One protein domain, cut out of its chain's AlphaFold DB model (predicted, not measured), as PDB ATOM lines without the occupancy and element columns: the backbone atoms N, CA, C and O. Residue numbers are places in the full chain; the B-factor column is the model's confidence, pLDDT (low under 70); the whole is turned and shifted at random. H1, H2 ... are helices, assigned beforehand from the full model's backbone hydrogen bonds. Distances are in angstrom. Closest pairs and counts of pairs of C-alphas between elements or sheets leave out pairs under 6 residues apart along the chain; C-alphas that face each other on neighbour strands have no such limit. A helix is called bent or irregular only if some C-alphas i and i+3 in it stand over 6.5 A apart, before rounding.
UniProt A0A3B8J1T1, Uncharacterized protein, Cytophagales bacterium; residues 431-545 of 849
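AT A GLANCE: This is residues 431 to 545 of the 849 residues of an uncharacterized protein of Cytophagales bacterium (UniProt A0A3B8J1T1). Helix H5 runs through the middle between H1 and H2, and the shorter H3 and H4 pair up crosswise beside H5 and H2. The 115 printed residues hold five named helices, H1 to H5, and no named strand: all helix, compact, radius of gyration of the C-alphas 14.2 A. The spans are 44 by 33 by 25 A.

HOW THE PARTS SIT: H1, residues 431 to 449, touches H5, residues 528 to 543, with residues 442 to 449 alone, opposite ways at a shallow tilt of 14 degrees; the closest C-alphas, of Thr 446 and Asn 537, are 6.6 A apart. H2, residues 459 to 479, touches H5, the same way at 31 degrees, shallow; closest C-alphas Cys 469 and Leu 539, 5.5 A. H3, residues 487 to 497, touches H4, residues 507 to 517, at a steep 46 degrees; closest C-alphas Gln 493 and Val 507, 5.5 A. Every O i to N i+4 pair is within hydrogen-bond range in H1, H2, H3 and H5; in H4, only just irregular with C-alphas 508 and 511 6.7 A apart, 5 of 7.

IN THESE COORDINATES: H1 begins at C-alpha 431 (-11.608, -28.215, 26.630) and spans 25.7 A, H2 30.2 A; H5, 22.8 A, ends at C-alpha 543 (-19.864, -22.795, 36.515).

THE WHOLE: The printed part has no cut, and its links are short. Mean pLDDT of the printed part is 72.9; residues 473 to 488 are among those under 70.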
ATOM      1  N   THR A 431     -10.885 -27.836  25.401       56.72
ATOM      2  CA  THR A 431     -11.608 -28.215  26.630       56.72
ATOM      3  C   THR A 431     -10.682 -28.673  27.760       56.72
ATOM      4  O   THR A 431     -10.978 -28.451  28.938       56.72
ATOM      5  N   VAL A 432      -9.540 -29.289  27.433       55.22
ATOM      6  CA  VAL A 432      -8.520 -29.693  28.417       55.22
ATOM      7  C   VAL A 432      -7.774 -28.463  28.935       55.22
ATOM      8  O   VAL A 432      -7.581 -28.322  30.146       55.22
ATOM      9  N   ILE A 433      -7.399 -27.547  28.037       59.03
ATOM     10  CA  ILE A 433      -6.786 -26.258  28.382       59.03
ATOM     11  C   ILE A 433      -7.751 -25.422  29.224       59.03
ATOM     12  O   ILE A 433      -7.353 -24.898  30.264       59.03
ATOM     13  N   ASP A 434      -9.018 -25.346  28.834       62.62
ATOM     14  CA  ASP A 434     -10.060 -24.623  29.553       62.62
ATOM     15  C   ASP A 434     -10.303 -25.238  30.928       62.62
ATOM     16  O   ASP A 434     -10.401 -24.506  31.905       62.62
ATOM     17  N   THR A 435     -10.270 -26.568  31.059       63.53
ATOM     18  CA  THR A 435     -10.338 -27.224  32.373       63.53
ATOM     19  C   THR A 435      -9.136 -26.845  33.255       63.53
ATOM     20  O   THR A 435      -9.305 -26.573  34.445       63.53
ATOM     21  N   ARG A 436      -7.914 -26.758  32.703       63.47
ATOM     22  CA  ARG A 436      -6.728 -26.296  33.455       63.47
ATOM     23  C   ARG A 436      -6.815 -24.820  33.842       63.47
ATOM     24  O   ARG A 436      -6.508 -24.479  34.985       63.47
ATOM     25  N   LYS A 437      -7.259 -23.955  32.927       67.44
ATOM     26  CA  LYS A 437      -7.531 -22.538  33.215       67.44
ATOM     27  C   LYS A 437      -8.582 -22.411  34.312       67.44
ATOM     28  O   LYS A 437      -8.373 -21.654  35.253       67.44
ATOM     29  N   SER A 438      -9.644 -23.206  34.248       71.69
ATOM     30  CA  SER A 438     -10.660 -23.308  35.290       71.69
ATOM     31  C   SER A 438     -10.049 -23.690  36.641       71.69
ATOM     32  O   SER A 438     -10.357 -23.043  37.634       71.69
ATOM     33  N   PHE A 439      -9.135 -24.667  36.725       65.94
ATOM     34  CA  PHE A 439      -8.463 -24.995  37.996       65.94
ATOM     35  C   PHE A 439      -7.596 -23.853  38.546       65.94
ATOM     36  O   PHE A 439      -7.563 -23.628  39.763       65.94
ATOM     37  N   TYR A 440      -6.901 -23.124  37.669       68.69
ATOM     38  CA  TYR A 440      -6.153 -21.927  38.057       68.69
ATOM     39  C   TYR A 440      -7.094 -20.831  38.571       68.69
ATOM     40  O   TYR A 440      -6.882 -20.305  39.663       68.69
ATOM     41  N   LEU A 441      -8.171 -20.546  37.830       72.88
ATOM     42  CA  LEU A 441      -9.198 -19.579  38.209       72.88
ATOM     43  C   LEU A 441      -9.871 -19.965  39.523       72.88
ATOM     44  O   LEU A 441     -10.027 -19.103  40.377       72.88
ATOM     45  N   ARG A 442     -10.182 -21.247  39.744       76.94
ATOM     46  CA  ARG A 442     -10.672 -21.757  41.029       76.94
ATOM     47  C   ARG A 442      -9.708 -21.394  42.150       76.94
ATOM     48  O   ARG A 442     -10.117 -20.778  43.122       76.94
ATOM     49  N   SER A 443      -8.429 -21.735  42.003       71.06
ATOM     50  CA  SER A 443      -7.411 -21.477  43.033       71.06
ATOM     51  C   SER A 443      -7.249 -19.977  43.311       71.06
ATOM     52  O   SER A 443      -7.101 -19.561  44.460       71.06
ATOM     53  N   PHE A 444      -7.318 -19.156  42.259       75.56
ATOM     54  CA  PHE A 444      -7.316 -17.702  42.363       75.56
ATOM     55  C   PHE A 444      -8.559 -17.178  43.093       75.56
ATOM     56  O   PHE A 444      -8.409 -16.397  44.030       75.56
ATOM     57  N   ILE A 445      -9.760 -17.635  42.720       78.50
ATOM     58  CA  ILE A 445     -11.027 -17.278  43.366       78.50
ATOM     59  C   ILE A 445     -10.990 -17.678  44.837       78.50
ATOM     60  O   ILE A 445     -11.227 -16.827  45.681       78.50
ATOM     61  N   THR A 446     -10.608 -18.912  45.177       76.56
ATOM     62  CA  THR A 446     -10.509 -19.359  46.574       76.56
ATOM     63  C   THR A 446      -9.581 -18.449  47.389       76.56
ATOM     64  O   THR A 446      -9.940 -18.029  48.487       76.56
ATOM     65  N   LYS A 447      -8.420 -18.071  46.833       77.00
ATOM     66  CA  LYS A 447      -7.458 -17.157  47.476       77.00
ATOM     67  C   LYS A 447      -7.943 -15.704  47.550       77.00
ATOM     68  O   LYS A 447      -7.529 -14.965  48.440       77.00
ATOM     69  N   ALA A 448      -8.752 -15.255  46.595       81.25
ATOM     70  CA  ALA A 448      -9.355 -13.927  46.620       81.25
ATOM     71  C   ALA A 448     -10.482 -13.866  47.659       81.25
ATOM     72  O   ALA A 448     -10.522 -12.939  48.464       81.25
ATOM     73  N   LEU A 449     -11.338 -14.890  47.692       81.19
ATOM     74  CA  LEU A 449     -12.439 -15.027  48.642       81.19
ATOM     75  C   LEU A 449     -11.940 -15.121  50.087       81.19
ATOM     76  O   LEU A 449     -12.545 -14.518  50.963       81.19
ATOM     77  N   SER A 450     -10.802 -15.778  50.338       75.56
ATOM     78  CA  SER A 450     -10.208 -15.855  51.682       75.56
ATOM     79  C   SER A 450      -9.744 -14.504  52.250       75.56
ATOM     80  O   SER A 450      -9.258 -14.465  53.375       75.56
ATOM     81  N   LYS A 451      -9.805 -13.418  51.467       80.12
ATOM     82  CA  LYS A 451      -9.476 -12.047  51.893       80.12
ATOM     83  C   LYS A 451     -10.713 -11.182  52.144       80.12
ATOM     84  O   LYS A 451     -10.560 -10.011  52.473       80.12
ATOM     85  N   ILE A 452     -11.914 -11.707  51.903       80.06
ATOM     86  CA  ILE A 452     -13.160 -10.978  52.144       80.06
ATOM     87  C   ILE A 452     -13.429 -10.974  53.648       80.06
ATOM     88  O   ILE A 452     -13.456 -12.034  54.267       80.06
ATOM     89  N   GLU A 453     -13.655  -9.796  54.225       78.38
ATOM     90  CA  GLU A 453     -13.945  -9.666  55.655       78.38
ATOM     91  C   GLU A 453     -15.368 -10.163  55.991       78.38
ATOM     92  O   GLU A 453     -16.311  -9.864  55.244       78.38
ATOM     93  N   PRO A 454     -15.576 -10.886  57.107       72.44
ATOM     94  CA  PRO A 454     -16.878 -11.430  57.495       72.44
ATOM     95  C   PRO A 454     -18.009 -10.399  57.588       72.44
ATOM     96  O   PRO A 454     -19.152 -10.732  57.267       72.44
ATOM     97  N   GLU A 455     -17.722  -9.161  58.009       71.81
ATOM     98  CA  GLU A 455     -18.740  -8.118  58.202       71.81
ATOM     99  C   GLU A 455     -19.332  -7.595  56.884       71.81
ATOM    100  O   GLU A 455     -20.370  -6.935  56.893       71.81
ATOM    101  N   SER A 456     -18.694  -7.896  55.749       74.62
ATOM    102  CA  SER A 456     -19.100  -7.397  54.430       74.62
ATOM    103  C   SER A 456     -20.198  -8.226  53.749       74.62
ATOM    104  O   SER A 456     -20.743  -7.799  52.733       74.62
ATOM    105  N   ILE A 457     -20.553  -9.394  54.296       78.44
ATOM    106  CA  ILE A 457     -21.478 -10.351  53.672       78.44
ATOM    107  C   ILE A 457     -22.892 -10.183  54.246       78.44
ATOM    108  O   ILE A 457     -23.110 -10.361  55.448       78.44
ATOM    109  N   SER A 458     -23.876  -9.879  53.391       81.12
ATOM    110  CA  SER A 458     -25.274  -9.746  53.817       81.12
ATOM    111  C   SER A 458     -26.027 -11.088  53.837       81.12
ATOM    112  O   SER A 458     -25.745 -12.003  53.062       81.12
ATOM    113  N   VAL A 459     -27.047 -11.187  54.705       78.44
ATOM    114  CA  VAL A 459     -27.969 -12.347  54.798       78.44
ATOM    115  C   VAL A 459     -28.627 -12.660  53.463       78.44
ATOM    116  O   VAL A 459     -28.757 -13.828  53.099       78.44
ATOM    117  N   GLU A 460     -29.000 -11.615  52.738       81.62
ATOM    118  CA  GLU A 460     -29.640 -11.732  51.438       81.62
ATOM    119  C   GLU A 460     -28.681 -12.300  50.386       81.62
ATOM    120  O   GLU A 460     -29.071 -13.162  49.602       81.62
ATOM    121  N   ASP A 461     -27.406 -11.904  50.413       81.56
ATOM    122  CA  ASP A 461     -26.405 -12.434  49.485       81.56
ATOM    123  C   ASP A 461     -26.151 -13.922  49.728       81.56
ATOM    124  O   ASP A 461     -26.104 -14.699  48.778       81.56
ATOM    125  N   LEU A 462     -26.061 -14.355  50.989       84.12
ATOM    126  CA  LEU A 462     -25.873 -15.774  51.306       84.12
ATOM    127  C   LEU A 462     -27.064 -16.628  50.847       84.12
ATOM    128  O   LEU A 462     -26.865 -17.721  50.317       84.12
ATOM    129  N   ARG A 463     -28.296 -16.121  51.006       85.50
ATOM    130  CA  ARG A 463     -29.513 -16.782  50.505       85.50
ATOM    131  C   ARG A 463     -29.531 -16.866  48.983       85.50
ATOM    132  O   ARG A 463     -29.820 -17.933  48.450       85.50
ATOM    133  N   LYS A 464     -29.166 -15.786  48.287       85.00
ATOM    134  CA  LYS A 464     -29.062 -15.766  46.820       85.00
ATOM    135  C   LYS A 464     -28.011 -16.739  46.302       85.00
ATOM    136  O   LYS A 464     -28.287 -17.470  45.360       85.00
ATOM    137  N   VAL A 465     -26.831 -16.782  46.924       85.38
ATOM    138  CA  VAL A 465     -25.775 -17.731  46.540       85.38
ATOM    139  C   VAL A 465     -26.223 -19.166  46.820       85.38
ATOM    140  O   VAL A 465     -26.006 -20.027  45.977       85.38
ATOM    141  N   TYR A 466     -26.879 -19.437  47.954       87.00
ATOM    142  CA  TYR A 466     -27.440 -20.763  48.232       87.00
ATOM    143  C   TYR A 466     -28.464 -21.180  47.168       87.00
ATOM    144  O   TYR A 466     -28.345 -22.276  46.630       87.00
ATOM    145  N   ALA A 467     -29.425 -20.310  46.840       83.88
ATOM    146  CA  ALA A 467     -30.438 -20.582  45.822       83.88
ATOM    147  C   ALA A 467     -29.799 -20.821  44.446       83.88
ATOM    148  O   ALA A 467     -30.061 -21.840  43.824       83.88
ATOM    149  N   ALA A 468     -28.864 -19.961  44.028       82.88
ATOM    150  CA  ALA A 468     -28.130 -20.135  42.776       82.88
ATOM    151  C   ALA A 468     -27.315 -21.439  42.746       82.88
ATOM    152  O   ALA A 468     -27.234 -22.098  41.711       82.88
ATOM    153  N   CYS A 469     -26.714 -21.829  43.875       80.81
ATOM    154  CA  CYS A 469     -26.035 -23.110  44.006       80.81
ATOM    155  C   CYS A 469     -27.004 -24.283  43.883       80.81
ATOM    156  O   CYS A 469     -26.667 -25.210  43.164       80.81
ATOM    157  N   GLU A 470     -28.154 -24.261  44.567       78.38
ATOM    158  CA  GLU A 470     -29.181 -25.318  44.535       78.38
ATOM    159  C   GLU A 470     -29.794 -25.451  43.124       78.38
ATOM    160  O   GLU A 470     -29.915 -26.568  42.610       78.38
ATOM    161  N   ASP A 471     -30.067 -24.327  42.454       76.31
ATOM    162  CA  ASP A 471     -30.608 -24.265  41.091       76.31
ATOM    163  C   ASP A 471     -29.598 -24.771  40.049       76.31
ATOM    164  O   ASP A 471     -29.891 -25.701  39.295       76.31
ATOM    165  N   HIS A 472     -28.373 -24.231  40.022       72.56
ATOM    166  CA  HIS A 472     -27.373 -24.671  39.042       72.56
ATOM    167  C   HIS A 472     -26.863 -26.081  39.306       72.56
ATOM    168  O   HIS A 472     -26.537 -26.787  38.359       72.56
ATOM    169  N   ALA A 473     -26.781 -26.505  40.567       67.12
ATOM    170  CA  ALA A 473     -26.550 -27.899  40.921       67.12
ATOM    171  C   ALA A 473     -27.564 -28.810  40.220       67.12
ATOM    172  O   ALA A 473     -27.179 -29.738  39.506       67.12
ATOM    173  N   THR A 474     -28.850 -28.513  40.410       66.12
ATOM    174  CA  THR A 474     -29.977 -29.240  39.819       66.12
ATOM    175  C   THR A 474     -29.849 -29.284  38.294       66.12
ATOM    176  O   THR A 474     -29.846 -30.368  37.712       66.12
ATOM    177  N   GLU A 475     -29.622 -28.132  37.657       62.88
ATOM    178  CA  GLU A 475     -29.482 -27.989  36.202       62.88
ATOM    179  C   GLU A 475     -28.272 -28.754  35.632       62.88
ATOM    180  O   GLU A 475     -28.395 -29.508  34.661       62.88
ATOM    181  N   LEU A 476     -27.083 -28.594  36.228       59.91
ATOM    182  CA  LEU A 476     -25.871 -29.284  35.778       59.91
ATOM    183  C   LEU A 476     -25.999 -30.789  35.917       59.91
ATOM    184  O   LEU A 476     -25.502 -31.520  35.059       59.91
ATOM    185  N   TRP A 477     -26.645 -31.256  36.981       60.44
ATOM    186  CA  TRP A 477     -26.870 -32.674  37.166       60.44
ATOM    187  C   TRP A 477     -27.847 -33.210  36.114       60.44
ATOM    188  O   TRP A 477     -27.486 -34.166  35.427       60.44
ATOM    189  N   GLU A 478     -28.974 -32.549  35.846       56.66
ATOM    190  CA  GLU A 478     -29.905 -32.960  34.781       56.66
ATOM    191  C   GLU A 478     -29.243 -33.004  33.392       56.66
ATOM    192  O   GLU A 478     -29.363 -34.000  32.671       56.66
ATOM    193  N   HIS A 479     -28.461 -31.980  33.036       54.66
ATOM    194  CA  HIS A 479     -27.722 -31.926  31.770       54.66
ATOM    195  C   HIS A 479     -26.621 -32.985  31.650       54.66
ATOM    196  O   HIS A 479     -26.300 -33.429  30.546       54.66
ATOM    197  N   GLN A 480     -26.025 -33.391  32.771       51.78
ATOM    198  CA  GLN A 480     -24.986 -34.418  32.812       51.78
ATOM    199  C   GLN A 480     -25.536 -35.835  32.992       51.78
ATOM    200  O   GLN A 480     -24.748 -36.758  33.221       51.78
ATOM    201  N   LYS A 481     -26.858 -36.029  32.885       53.47
ATOM    202  CA  LYS A 481     -27.518 -37.304  33.189       53.47
ATOM    203  C   LYS A 481     -27.171 -37.779  34.603       53.47
ATOM    204  O   LYS A 481     -26.707 -38.900  34.790       53.47
ATOM    205  N   LEU A 482     -27.307 -36.899  35.587       47.44
ATOM    206  CA  LEU A 482     -27.060 -37.121  37.007       47.44
ATOM    207  C   LEU A 482     -28.272 -36.558  37.808       47.44
ATOM    208  O   LEU A 482     -28.887 -35.592  37.396       47.44
ATOM    209  N   PRO A 483     -28.683 -37.160  38.931       45.75
ATOM    210  CA  PRO A 483     -29.896 -36.755  39.679       45.75
ATOM    211  C   PRO A 483     -29.699 -35.595  40.668       45.75
ATOM    212  O   PRO A 483     -28.558 -35.344  41.060       45.75
ATOM    213  N   SER A 484     -30.802 -34.945  41.085       49.16
ATOM    214  CA  SER A 484     -30.854 -33.506  41.404       49.16
ATOM    215  C   SER A 484     -30.990 -33.053  42.876       49.16
ATOM    216  O   SER A 484     -30.346 -32.068  43.219       49.16
ATOM    217  N   THR A 485     -31.738 -33.693  43.789       40.97
ATOM    218  CA  THR A 485     -32.135 -32.992  45.049       40.97
ATOM    219  C   THR A 485     -31.444 -33.451  46.347       40.97
ATOM    220  O   THR A 485     -31.085 -32.612  47.174       40.97
ATOM    221  N   ALA A 486     -31.139 -34.741  46.530       46.34
ATOM    222  CA  ALA A 486     -30.399 -35.243  47.709       46.34
ATOM    223  C   ALA A 486     -28.888 -34.897  47.699       46.34
ATOM    224  O   ALA A 486     -28.150 -35.181  48.646       46.34
ATOM    225  N   LYS A 487     -28.403 -34.289  46.610       60.00
ATOM    226  CA  LYS A 487     -26.972 -34.189  46.301       60.00
ATOM    227  C   LYS A 487     -26.313 -32.875  46.626       60.00
ATOM    228  O   LYS A 487     -25.123 -32.900  46.908       60.00
ATOM    229  N   PHE A 488     -27.032 -31.755  46.621       69.88
ATOM    230  CA  PHE A 488     -26.417 -30.518  47.088       69.88
ATOM    231  C   PHE A 488     -25.992 -30.668  48.553       69.88
ATOM    232  O   PHE A 488     -24.866 -30.356  48.918       69.88
ATOM    233  N   GLU A 489     -26.838 -31.306  49.360       71.25
ATOM    234  CA  GLU A 489     -26.533 -31.634  50.747       71.25
ATOM    235  C   GLU A 489     -25.342 -32.592  50.882       71.25
ATOM    236  O   GLU A 489     -24.442 -32.339  51.676       71.25
ATOM    237  N   ARG A 490     -25.266 -33.651  50.067       64.06
ATOM    238  CA  ARG A 490     -24.118 -34.570  50.092       64.06
ATOM    239  C   ARG A 490     -22.833 -33.951  49.534       64.06
ATOM    240  O   ARG A 490     -21.754 -34.268  50.018       64.06
ATOM    241  N   LEU A 491     -22.931 -33.029  48.577       71.06
ATOM    242  CA  LEU A 491     -21.807 -32.222  48.105       71.06
ATOM    243  C   LEU A 491     -21.283 -31.333  49.239       71.06
ATOM    244  O   LEU A 491     -20.078 -31.304  49.480       71.06
ATOM    245  N   LEU A 492     -22.186 -30.679  49.981       76.44
ATOM    246  CA  LEU A 492     -21.835 -29.945  51.196       76.44
ATOM    247  C   LEU A 492     -21.165 -30.878  52.214       76.44
ATOM    248  O   LEU A 492     -20.096 -30.547  52.712       76.44
ATOM    249  N   GLN A 493     -21.719 -32.072  52.460       73.31
ATOM    250  CA  GLN A 493     -21.111 -33.072  53.350       73.31
ATOM    251  C   GLN A 493     -19.697 -33.456  52.908       73.31
ATOM    252  O   GLN A 493     -18.786 -33.452  53.733       73.31
ATOM    253  N   LEU A 494     -19.495 -33.768  51.625       66.12
ATOM    254  CA  LEU A 494     -18.199 -34.154  51.065       66.12
ATOM    255  C   LEU A 494     -17.173 -33.029  51.245       66.12
ATOM    256  O   LEU A 494     -16.048 -33.267  51.678       66.12
ATOM    257  N   TRP A 495     -17.553 -31.790  50.939       75.50
ATOM    258  CA  TRP A 495     -16.635 -30.648  50.973       75.50
ATOM    259  C   TRP A 495     -16.322 -30.163  52.384       75.50
ATOM    260  O   TRP A 495     -15.224 -29.669  52.646       75.50
ATOM    261  N   ILE A 496     -17.262 -30.367  53.302       76.38
ATOM    262  CA  ILE A 496     -17.055 -30.160  54.728       76.38
ATOM    263  C   ILE A 496     -16.140 -31.255  55.303       76.38
ATOM    264  O   ILE A 496     -15.168 -30.934  55.982       76.38
ATOM    265  N   LYS A 497     -16.373 -32.537  54.979       66.62
ATOM    266  CA  LYS A 497     -15.527 -33.663  55.428       66.62
ATOM    267  C   LYS A 497     -14.085 -33.556  54.931       66.62
ATOM    268  O   LYS A 497     -13.158 -33.715  55.718       66.62
ATOM    269  N   THR A 498     -13.905 -33.224  53.654       60.22
ATOM    270  CA  THR A 498     -12.588 -32.989  53.023       60.22
ATOM    271  C   THR A 498     -11.906 -31.707  53.511       60.22
ATOM    272  O   THR A 498     -10.764 -31.449  53.142       60.22
ATOM    273  N   LYS A 499     -12.596 -30.863  54.298       63.91
ATOM    274  CA  LYS A 499     -12.119 -29.539  54.740       63.91
ATOM    275  C   LYS A 499     -11.615 -28.671  53.578       63.91
ATOM    276  O   LYS A 499     -10.742 -27.824  53.767       63.91
ATOM    277  N   LYS A 500     -12.177 -28.860  52.376       60.41
ATOM    278  CA  LYS A 500     -11.658 -28.317  51.107       60.41
ATOM    279  C   LYS A 500     -11.595 -26.783  51.085       60.41
ATOM    280  O   LYS A 500     -10.743 -26.219  50.403       60.41
ATOM    281  N   TYR A 501     -12.470 -26.118  51.848       68.12
ATOM    282  CA  TYR A 501     -12.580 -24.648  51.888       68.12
ATOM    283  C   TYR A 501     -12.688 -24.039  53.286       68.12
ATOM    284  O   TYR A 501     -12.417 -22.854  53.456       68.12
ATOM    285  N   SER A 502     -13.087 -24.817  54.292       69.38
ATOM    286  CA  SER A 502     -13.101 -24.363  55.677       69.38
ATOM    287  C   SER A 502     -13.004 -25.545  56.626       69.38
ATOM    288  O   SER A 502     -13.740 -26.520  56.493       69.38
ATOM    289  N   SER A 503     -12.123 -25.433  57.619       75.69
ATOM    290  CA  SER A 503     -12.015 -26.382  58.728       75.69
ATOM    291  C   SER A 503     -13.023 -26.113  59.849       75.69
ATOM    292  O   SER A 503     -13.055 -26.867  60.815       75.69
ATOM    293  N   GLN A 504     -13.790 -25.021  59.758       80.69
ATOM    294  CA  GLN A 504     -14.737 -24.595  60.794       80.69
ATOM    295  C   GLN A 504     -16.110 -25.263  60.656       80.69
ATOM    296  O   GLN A 504     -16.888 -25.275  61.602       80.69
ATOM    297  N   LEU A 505     -16.430 -25.797  59.475       84.38
ATOM    298  CA  LEU A 505     -17.695 -26.480  59.238       84.38
ATOM    299  C   LEU A 505     -17.569 -27.969  59.565       84.38
ATOM    300  O   LEU A 505     -16.547 -28.592  59.283       84.38
ATOM    301  N   THR A 506     -18.633 -28.540  60.121       84.06
ATOM    302  CA  THR A 506     -18.818 -29.980  60.318       84.06
ATOM    303  C   THR A 506     -20.144 -30.397  59.680       84.06
ATOM    304  O   THR A 506     -20.993 -29.558  59.369       84.06
ATOM    305  N   VAL A 507     -20.320 -31.696  59.427       80.00
ATOM    306  CA  VAL A 507     -21.541 -32.223  58.785       80.00
ATOM    307  C   VAL A 507     -22.798 -31.892  59.602       80.00
ATOM    308  O   VAL A 507     -23.863 -31.668  59.031       80.00
ATOM    309  N   GLU A 508     -22.664 -31.784  60.924       83.62
ATOM    310  CA  GLU A 508     -23.747 -31.440  61.850       83.62
ATOM    311  C   GLU A 508     -24.299 -30.025  61.616       83.62
ATOM    312  O   GLU A 508     -25.478 -29.774  61.857       83.62
ATOM    313  N   HIS A 509     -23.494 -29.112  61.060       87.44
ATOM    314  CA  HIS A 509     -23.920 -27.740  60.773       87.44
ATOM    315  C   HIS A 509     -24.878 -27.631  59.570       87.44
ATOM    316  O   HIS A 509     -25.523 -26.595  59.397       87.44
ATOM    317  N   ILE A 510     -24.992 -28.666  58.728       85.38
ATOM    318  CA  ILE A 510     -25.752 -28.603  57.467       85.38
ATOM    319  C   ILE A 510     -27.262 -28.453  57.705       85.38
ATOM    320  O   ILE A 510     -27.901 -27.583  57.109       85.38
ATOM    321  N   ALA A 511     -27.847 -29.275  58.582       82.94
ATOM    322  CA  ALA A 511     -29.290 -29.266  58.829       82.94
ATOM    323  C   ALA A 511     -29.792 -27.953  59.479       82.94
ATOM    324  O   ALA A 511     -30.786 -27.393  58.990       82.94
ATOM    325  N   PRO A 512     -29.104 -27.387  60.496       83.38
ATOM    326  CA  PRO A 512     -29.419 -26.057  61.021       83.38
ATOM    327  C   PRO A 512     -29.321 -24.958  59.955       83.38
ATOM    328  O   PRO A 512     -30.223 -24.128  59.828       83.38
ATOM    329  N   PHE A 513     -28.267 -24.985  59.132       86.25
ATOM    330  CA  PHE A 513     -28.054 -24.001  58.071       86.25
ATOM    331  C   PHE A 513     -29.169 -24.020  57.013       86.25
ATOM    332  O   PHE A 513     -29.703 -22.971  56.650       86.25
ATOM    333  N   LYS A 514     -29.577 -25.211  56.558       83.94
ATOM    334  CA  LYS A 514     -30.651 -25.393  55.568       83.94
ATOM    335  C   LYS A 514     -31.998 -24.877  56.075       83.94
ATOM    336  O   LYS A 514     -32.733 -24.221  55.342       83.94
ATOM    337  N   THR A 515     -32.305 -25.156  57.339       81.38
ATOM    338  CA  THR A 515     -33.514 -24.652  58.005       81.38
ATOM    339  C   THR A 515     -33.519 -23.119  58.000       81.38
ATOM    340  O   THR A 515     -34.478 -22.488  57.561       81.38
ATOM    341  N   TRP A 516     -32.400 -22.501  58.379       83.62
ATOM    342  CA  TRP A 516     -32.272 -21.046  58.383       83.62
ATOM    343  C   TRP A 516     -32.362 -20.405  56.987       83.62
ATOM    344  O   TRP A 516     -33.077 -19.414  56.796       83.62
ATOM    345  N   VAL A 517     -31.662 -20.961  55.992       80.88
ATOM    346  CA  VAL A 517     -31.584 -20.356  54.652       80.88
ATOM    347  C   VAL A 517     -32.934 -20.400  53.928       80.88
ATOM    348  O   VAL A 517     -33.256 -19.460  53.204       80.88
ATOM    349  N   LYS A 518     -33.767 -21.417  54.208       80.56
ATOM    350  CA  LYS A 518     -35.142 -21.556  53.687       80.56
ATOM    351  C   LYS A 518     -36.188 -20.739  54.462       80.56
ATOM    352  O   LYS A 518     -37.373 -20.812  54.153       80.56
ATOM    353  N   GLY A 519     -35.760 -19.917  55.425       70.25
ATOM    354  CA  GLY A 519     -36.586 -18.862  56.016       70.25
ATOM    355  C   GLY A 519     -37.389 -19.249  57.260       70.25
ATOM    356  O   GLY A 519     -38.248 -18.474  57.670       70.25
ATOM    357  N   THR A 520     -37.121 -20.397  57.891       56.53
ATOM    358  CA  THR A 520     -37.834 -20.835  59.110       56.53
ATOM    359  C   THR A 520     -37.137 -20.451  60.425       56.53
ATOM    360  O   THR A 520     -37.648 -20.769  61.494       56.53
ATOM    361  N   SER A 521     -36.011 -19.724  60.374       58.66
ATOM    362  CA  SER A 521     -35.300 -19.185  61.549       58.66
ATOM    363  C   SER A 521     -34.783 -17.759  61.296       58.66
ATOM    364  O   SER A 521     -34.409 -17.426  60.168       58.66
ATOM    365  N   GLN A 522     -34.767 -16.914  62.337       58.34
ATOM    366  CA  GLN A 522     -34.273 -15.527  62.284       58.34
ATOM    367  C   GLN A 522     -32.800 -15.379  62.709       58.34
ATOM    368  O   GLN A 522     -32.167 -14.383  62.356       58.34
ATOM    369  N   ASP A 523     -32.228 -16.369  63.396       64.56
ATOM    370  CA  ASP A 523     -30.883 -16.272  63.973       64.56
ATOM    371  C   ASP A 523     -29.796 -16.617  62.952       64.56
ATOM    372  O   ASP A 523     -29.869 -17.653  62.295       64.56
ATOM    373  N   LYS A 524     -28.772 -15.761  62.806       66.56
ATOM    374  CA  LYS A 524     -27.651 -16.009  61.880       66.56
ATOM    375  C   LYS A 524     -26.992 -17.371  62.181       66.56
ATOM    376  O   LYS A 524     -26.700 -17.638  63.344       66.56
ATOM    377  N   PRO A 525     -26.693 -18.198  61.161       70.62
ATOM    378  CA  PRO A 525     -26.076 -19.498  61.367       70.62
ATOM    379  C   PRO A 525     -24.642 -19.343  61.877       70.62
ATOM    380  O   PRO A 525     -23.922 -18.415  61.485       70.62
ATOM    381  N   GLU A 526     -24.218 -20.282  62.721       69.38
ATOM    382  CA  GLU A 526     -22.825 -20.405  63.144       69.38
ATOM    383  C   GLU A 526     -21.898 -20.532  61.926       69.38
ATOM    384  O   GLU A 526     -22.274 -21.070  60.881       69.38
ATOM    385  N   HIS A 527     -20.677 -20.008  62.049       79.56
ATOM    386  CA  HIS A 527     -19.679 -20.016  60.971       79.56
ATOM    387  C   HIS A 527     -20.173 -19.375  59.661       79.56
ATOM    388  O   HIS A 527     -19.827 -19.809  58.563       79.56
ATOM    389  N   TYR A 528     -20.958 -18.302  59.780       79.19
ATOM    390  CA  TYR A 528     -21.568 -17.543  58.684       79.19
ATOM    391  C   TYR A 528     -20.626 -17.266  57.494       79.19
ATOM    392  O   TYR A 528     -20.966 -17.513  56.336       79.19
ATOM    393  N   HIS A 529     -19.403 -16.812  57.779       82.31
ATOM    394  CA  HIS A 529     -18.383 -16.553  56.763       82.31
ATOM    395  C   HIS A 529     -17.893 -17.839  56.072       82.31
ATOM    396  O   HIS A 529     -17.717 -17.865  54.856       82.31
ATOM    397  N   ALA A 530     -17.736 -18.936  56.817       85.31
ATOM    398  CA  ALA A 530     -17.331 -20.221  56.256       85.31
ATOM    399  C   ALA A 530     -18.389 -20.797  55.301       85.31
ATOM    400  O   ALA A 530     -18.025 -21.367  54.273       85.31
ATOM    401  N   TRP A 531     -19.680 -20.613  55.603       87.69
ATOM    402  CA  TRP A 531     -20.771 -20.979  54.695       87.69
ATOM    403  C   TRP A 531     -20.724 -20.188  53.393       87.69
ATOM    404  O   TRP A 531     -20.838 -20.777  52.321       87.69
ATOM    405  N   TYR A 532     -20.499 -18.875  53.471       86.12
ATOM    406  CA  TYR A 532     -20.347 -18.040  52.280       86.12
ATOM    407  C   TYR A 532     -19.176 -18.504  51.410       86.12
ATOM    408  O   TYR A 532     -19.356 -18.754  50.219       86.12
ATOM    409  N   LEU A 533     -17.994 -18.695  52.009       84.19
ATOM    410  CA  LEU A 533     -16.820 -19.195  51.296       84.19
ATOM    411  C   LEU A 533     -17.102 -20.544  50.631       84.19
ATOM    412  O   LEU A 533     -16.791 -20.715  49.453       84.19
ATOM    413  N   LEU A 534     -17.708 -21.487  51.354       86.31
ATOM    414  CA  LEU A 534     -18.049 -22.801  50.815       86.31
ATOM    415  C   LEU A 534     -18.987 -22.679  49.606       86.31
ATOM    416  O   LEU A 534     -18.687 -23.225  48.548       86.31
ATOM    417  N   LEU A 535     -20.084 -21.933  49.738       87.25
ATOM    418  CA  LEU A 535     -21.106 -21.811  48.701       87.25
ATOM    419  C   LEU A 535     -20.603 -21.084  47.453       87.25
ATOM    420  O   LEU A 535     -20.849 -21.553  46.345       87.25
ATOM    421  N   VAL A 536     -19.849 -19.992  47.594       85.69
ATOM    422  CA  VAL A 536     -19.292 -19.288  46.427       85.69
ATOM    423  C   VAL A 536     -18.247 -20.152  45.712       85.69
ATOM    424  O   VAL A 536     -18.202 -20.164  44.482       85.69
ATOM    425  N   ASN A 537     -17.445 -20.931  46.449       81.44
ATOM    426  CA  ASN A 537     -16.547 -21.904  45.825       81.44
ATOM    427  C   ASN A 537     -17.329 -23.031  45.121       81.44
ATOM    428  O   ASN A 537     -16.909 -23.442  44.040       81.44
ATOM    429  N   ILE A 538     -18.477 -23.481  45.655       79.88
ATOM    430  CA  ILE A 538     -19.371 -24.420  44.945       79.88
ATOM    431  C   ILE A 538     -19.836 -23.816  43.635       79.88
ATOM    432  O   ILE A 538     -19.645 -24.421  42.583       79.88
ATOM    433  N   LEU A 539     -20.386 -22.607  43.689       81.06
ATOM    434  CA  LEU A 539     -20.896 -21.917  42.515       81.06
ATOM    435  C   LEU A 539     -19.810 -21.743  41.447       81.06
ATOM    436  O   LEU A 539     -20.063 -21.968  40.262       81.06
ATOM    437  N   ALA A 540     -18.590 -21.390  41.861       79.38
ATOM    438  CA  ALA A 540     -17.446 -21.281  40.966       79.38
ATOM    439  C   ALA A 540     -17.088 -22.634  40.330       79.38
ATOM    440  O   ALA A 540     -16.947 -22.705  39.113       79.38
ATOM    441  N   GLU A 541     -16.988 -23.721  41.105       74.88
ATOM    442  CA  GLU A 541     -16.685 -25.049  40.547       74.88
ATOM    443  C   GLU A 541     -17.778 -25.553  39.593       74.88
ATOM    444  O   GLU A 541     -17.464 -26.138  38.556       74.88
ATOM    445  N   VAL A 542     -19.047 -25.306  39.918       73.31
ATOM    446  CA  VAL A 542     -20.223 -25.633  39.099       73.31
ATOM    447  C   VAL A 542     -20.128 -24.922  37.742       73.31
ATOM    448  O   VAL A 542     -20.075 -25.584  36.703       73.31
ATOM    449  N   ASN A 543     -19.966 -23.597  37.740       73.31
ATOM    450  CA  ASN A 543     -19.864 -22.795  36.515       73.31
ATOM    451  C   ASN A 543     -18.604 -23.102  35.692       73.31
ATOM    452  O   ASN A 543     -18.631 -23.105  34.462       73.31
ATOM    453  N   MET A 544     -17.498 -23.421  36.362       70.06
ATOM    454  CA  MET A 544     -16.239 -23.797  35.717       70.06
ATOM    455  C   MET A 544     -16.200 -25.258  35.244       70.06
ATOM    456  O   MET A 544     -15.179 -25.694  34.702       70.06
ATOM    457  N   LYS A 545     -17.283 -26.028  35.442       66.69
ATOM    458  CA  LYS A 545     -17.376 -27.467  35.129       66.69
ATOM    459  C   LYS A 545     -16.284 -28.297  35.824       66.69
ATOM    460  O   LYS A 545     -15.755 -29.255  35.249       66.69
TER     461      LYS A 545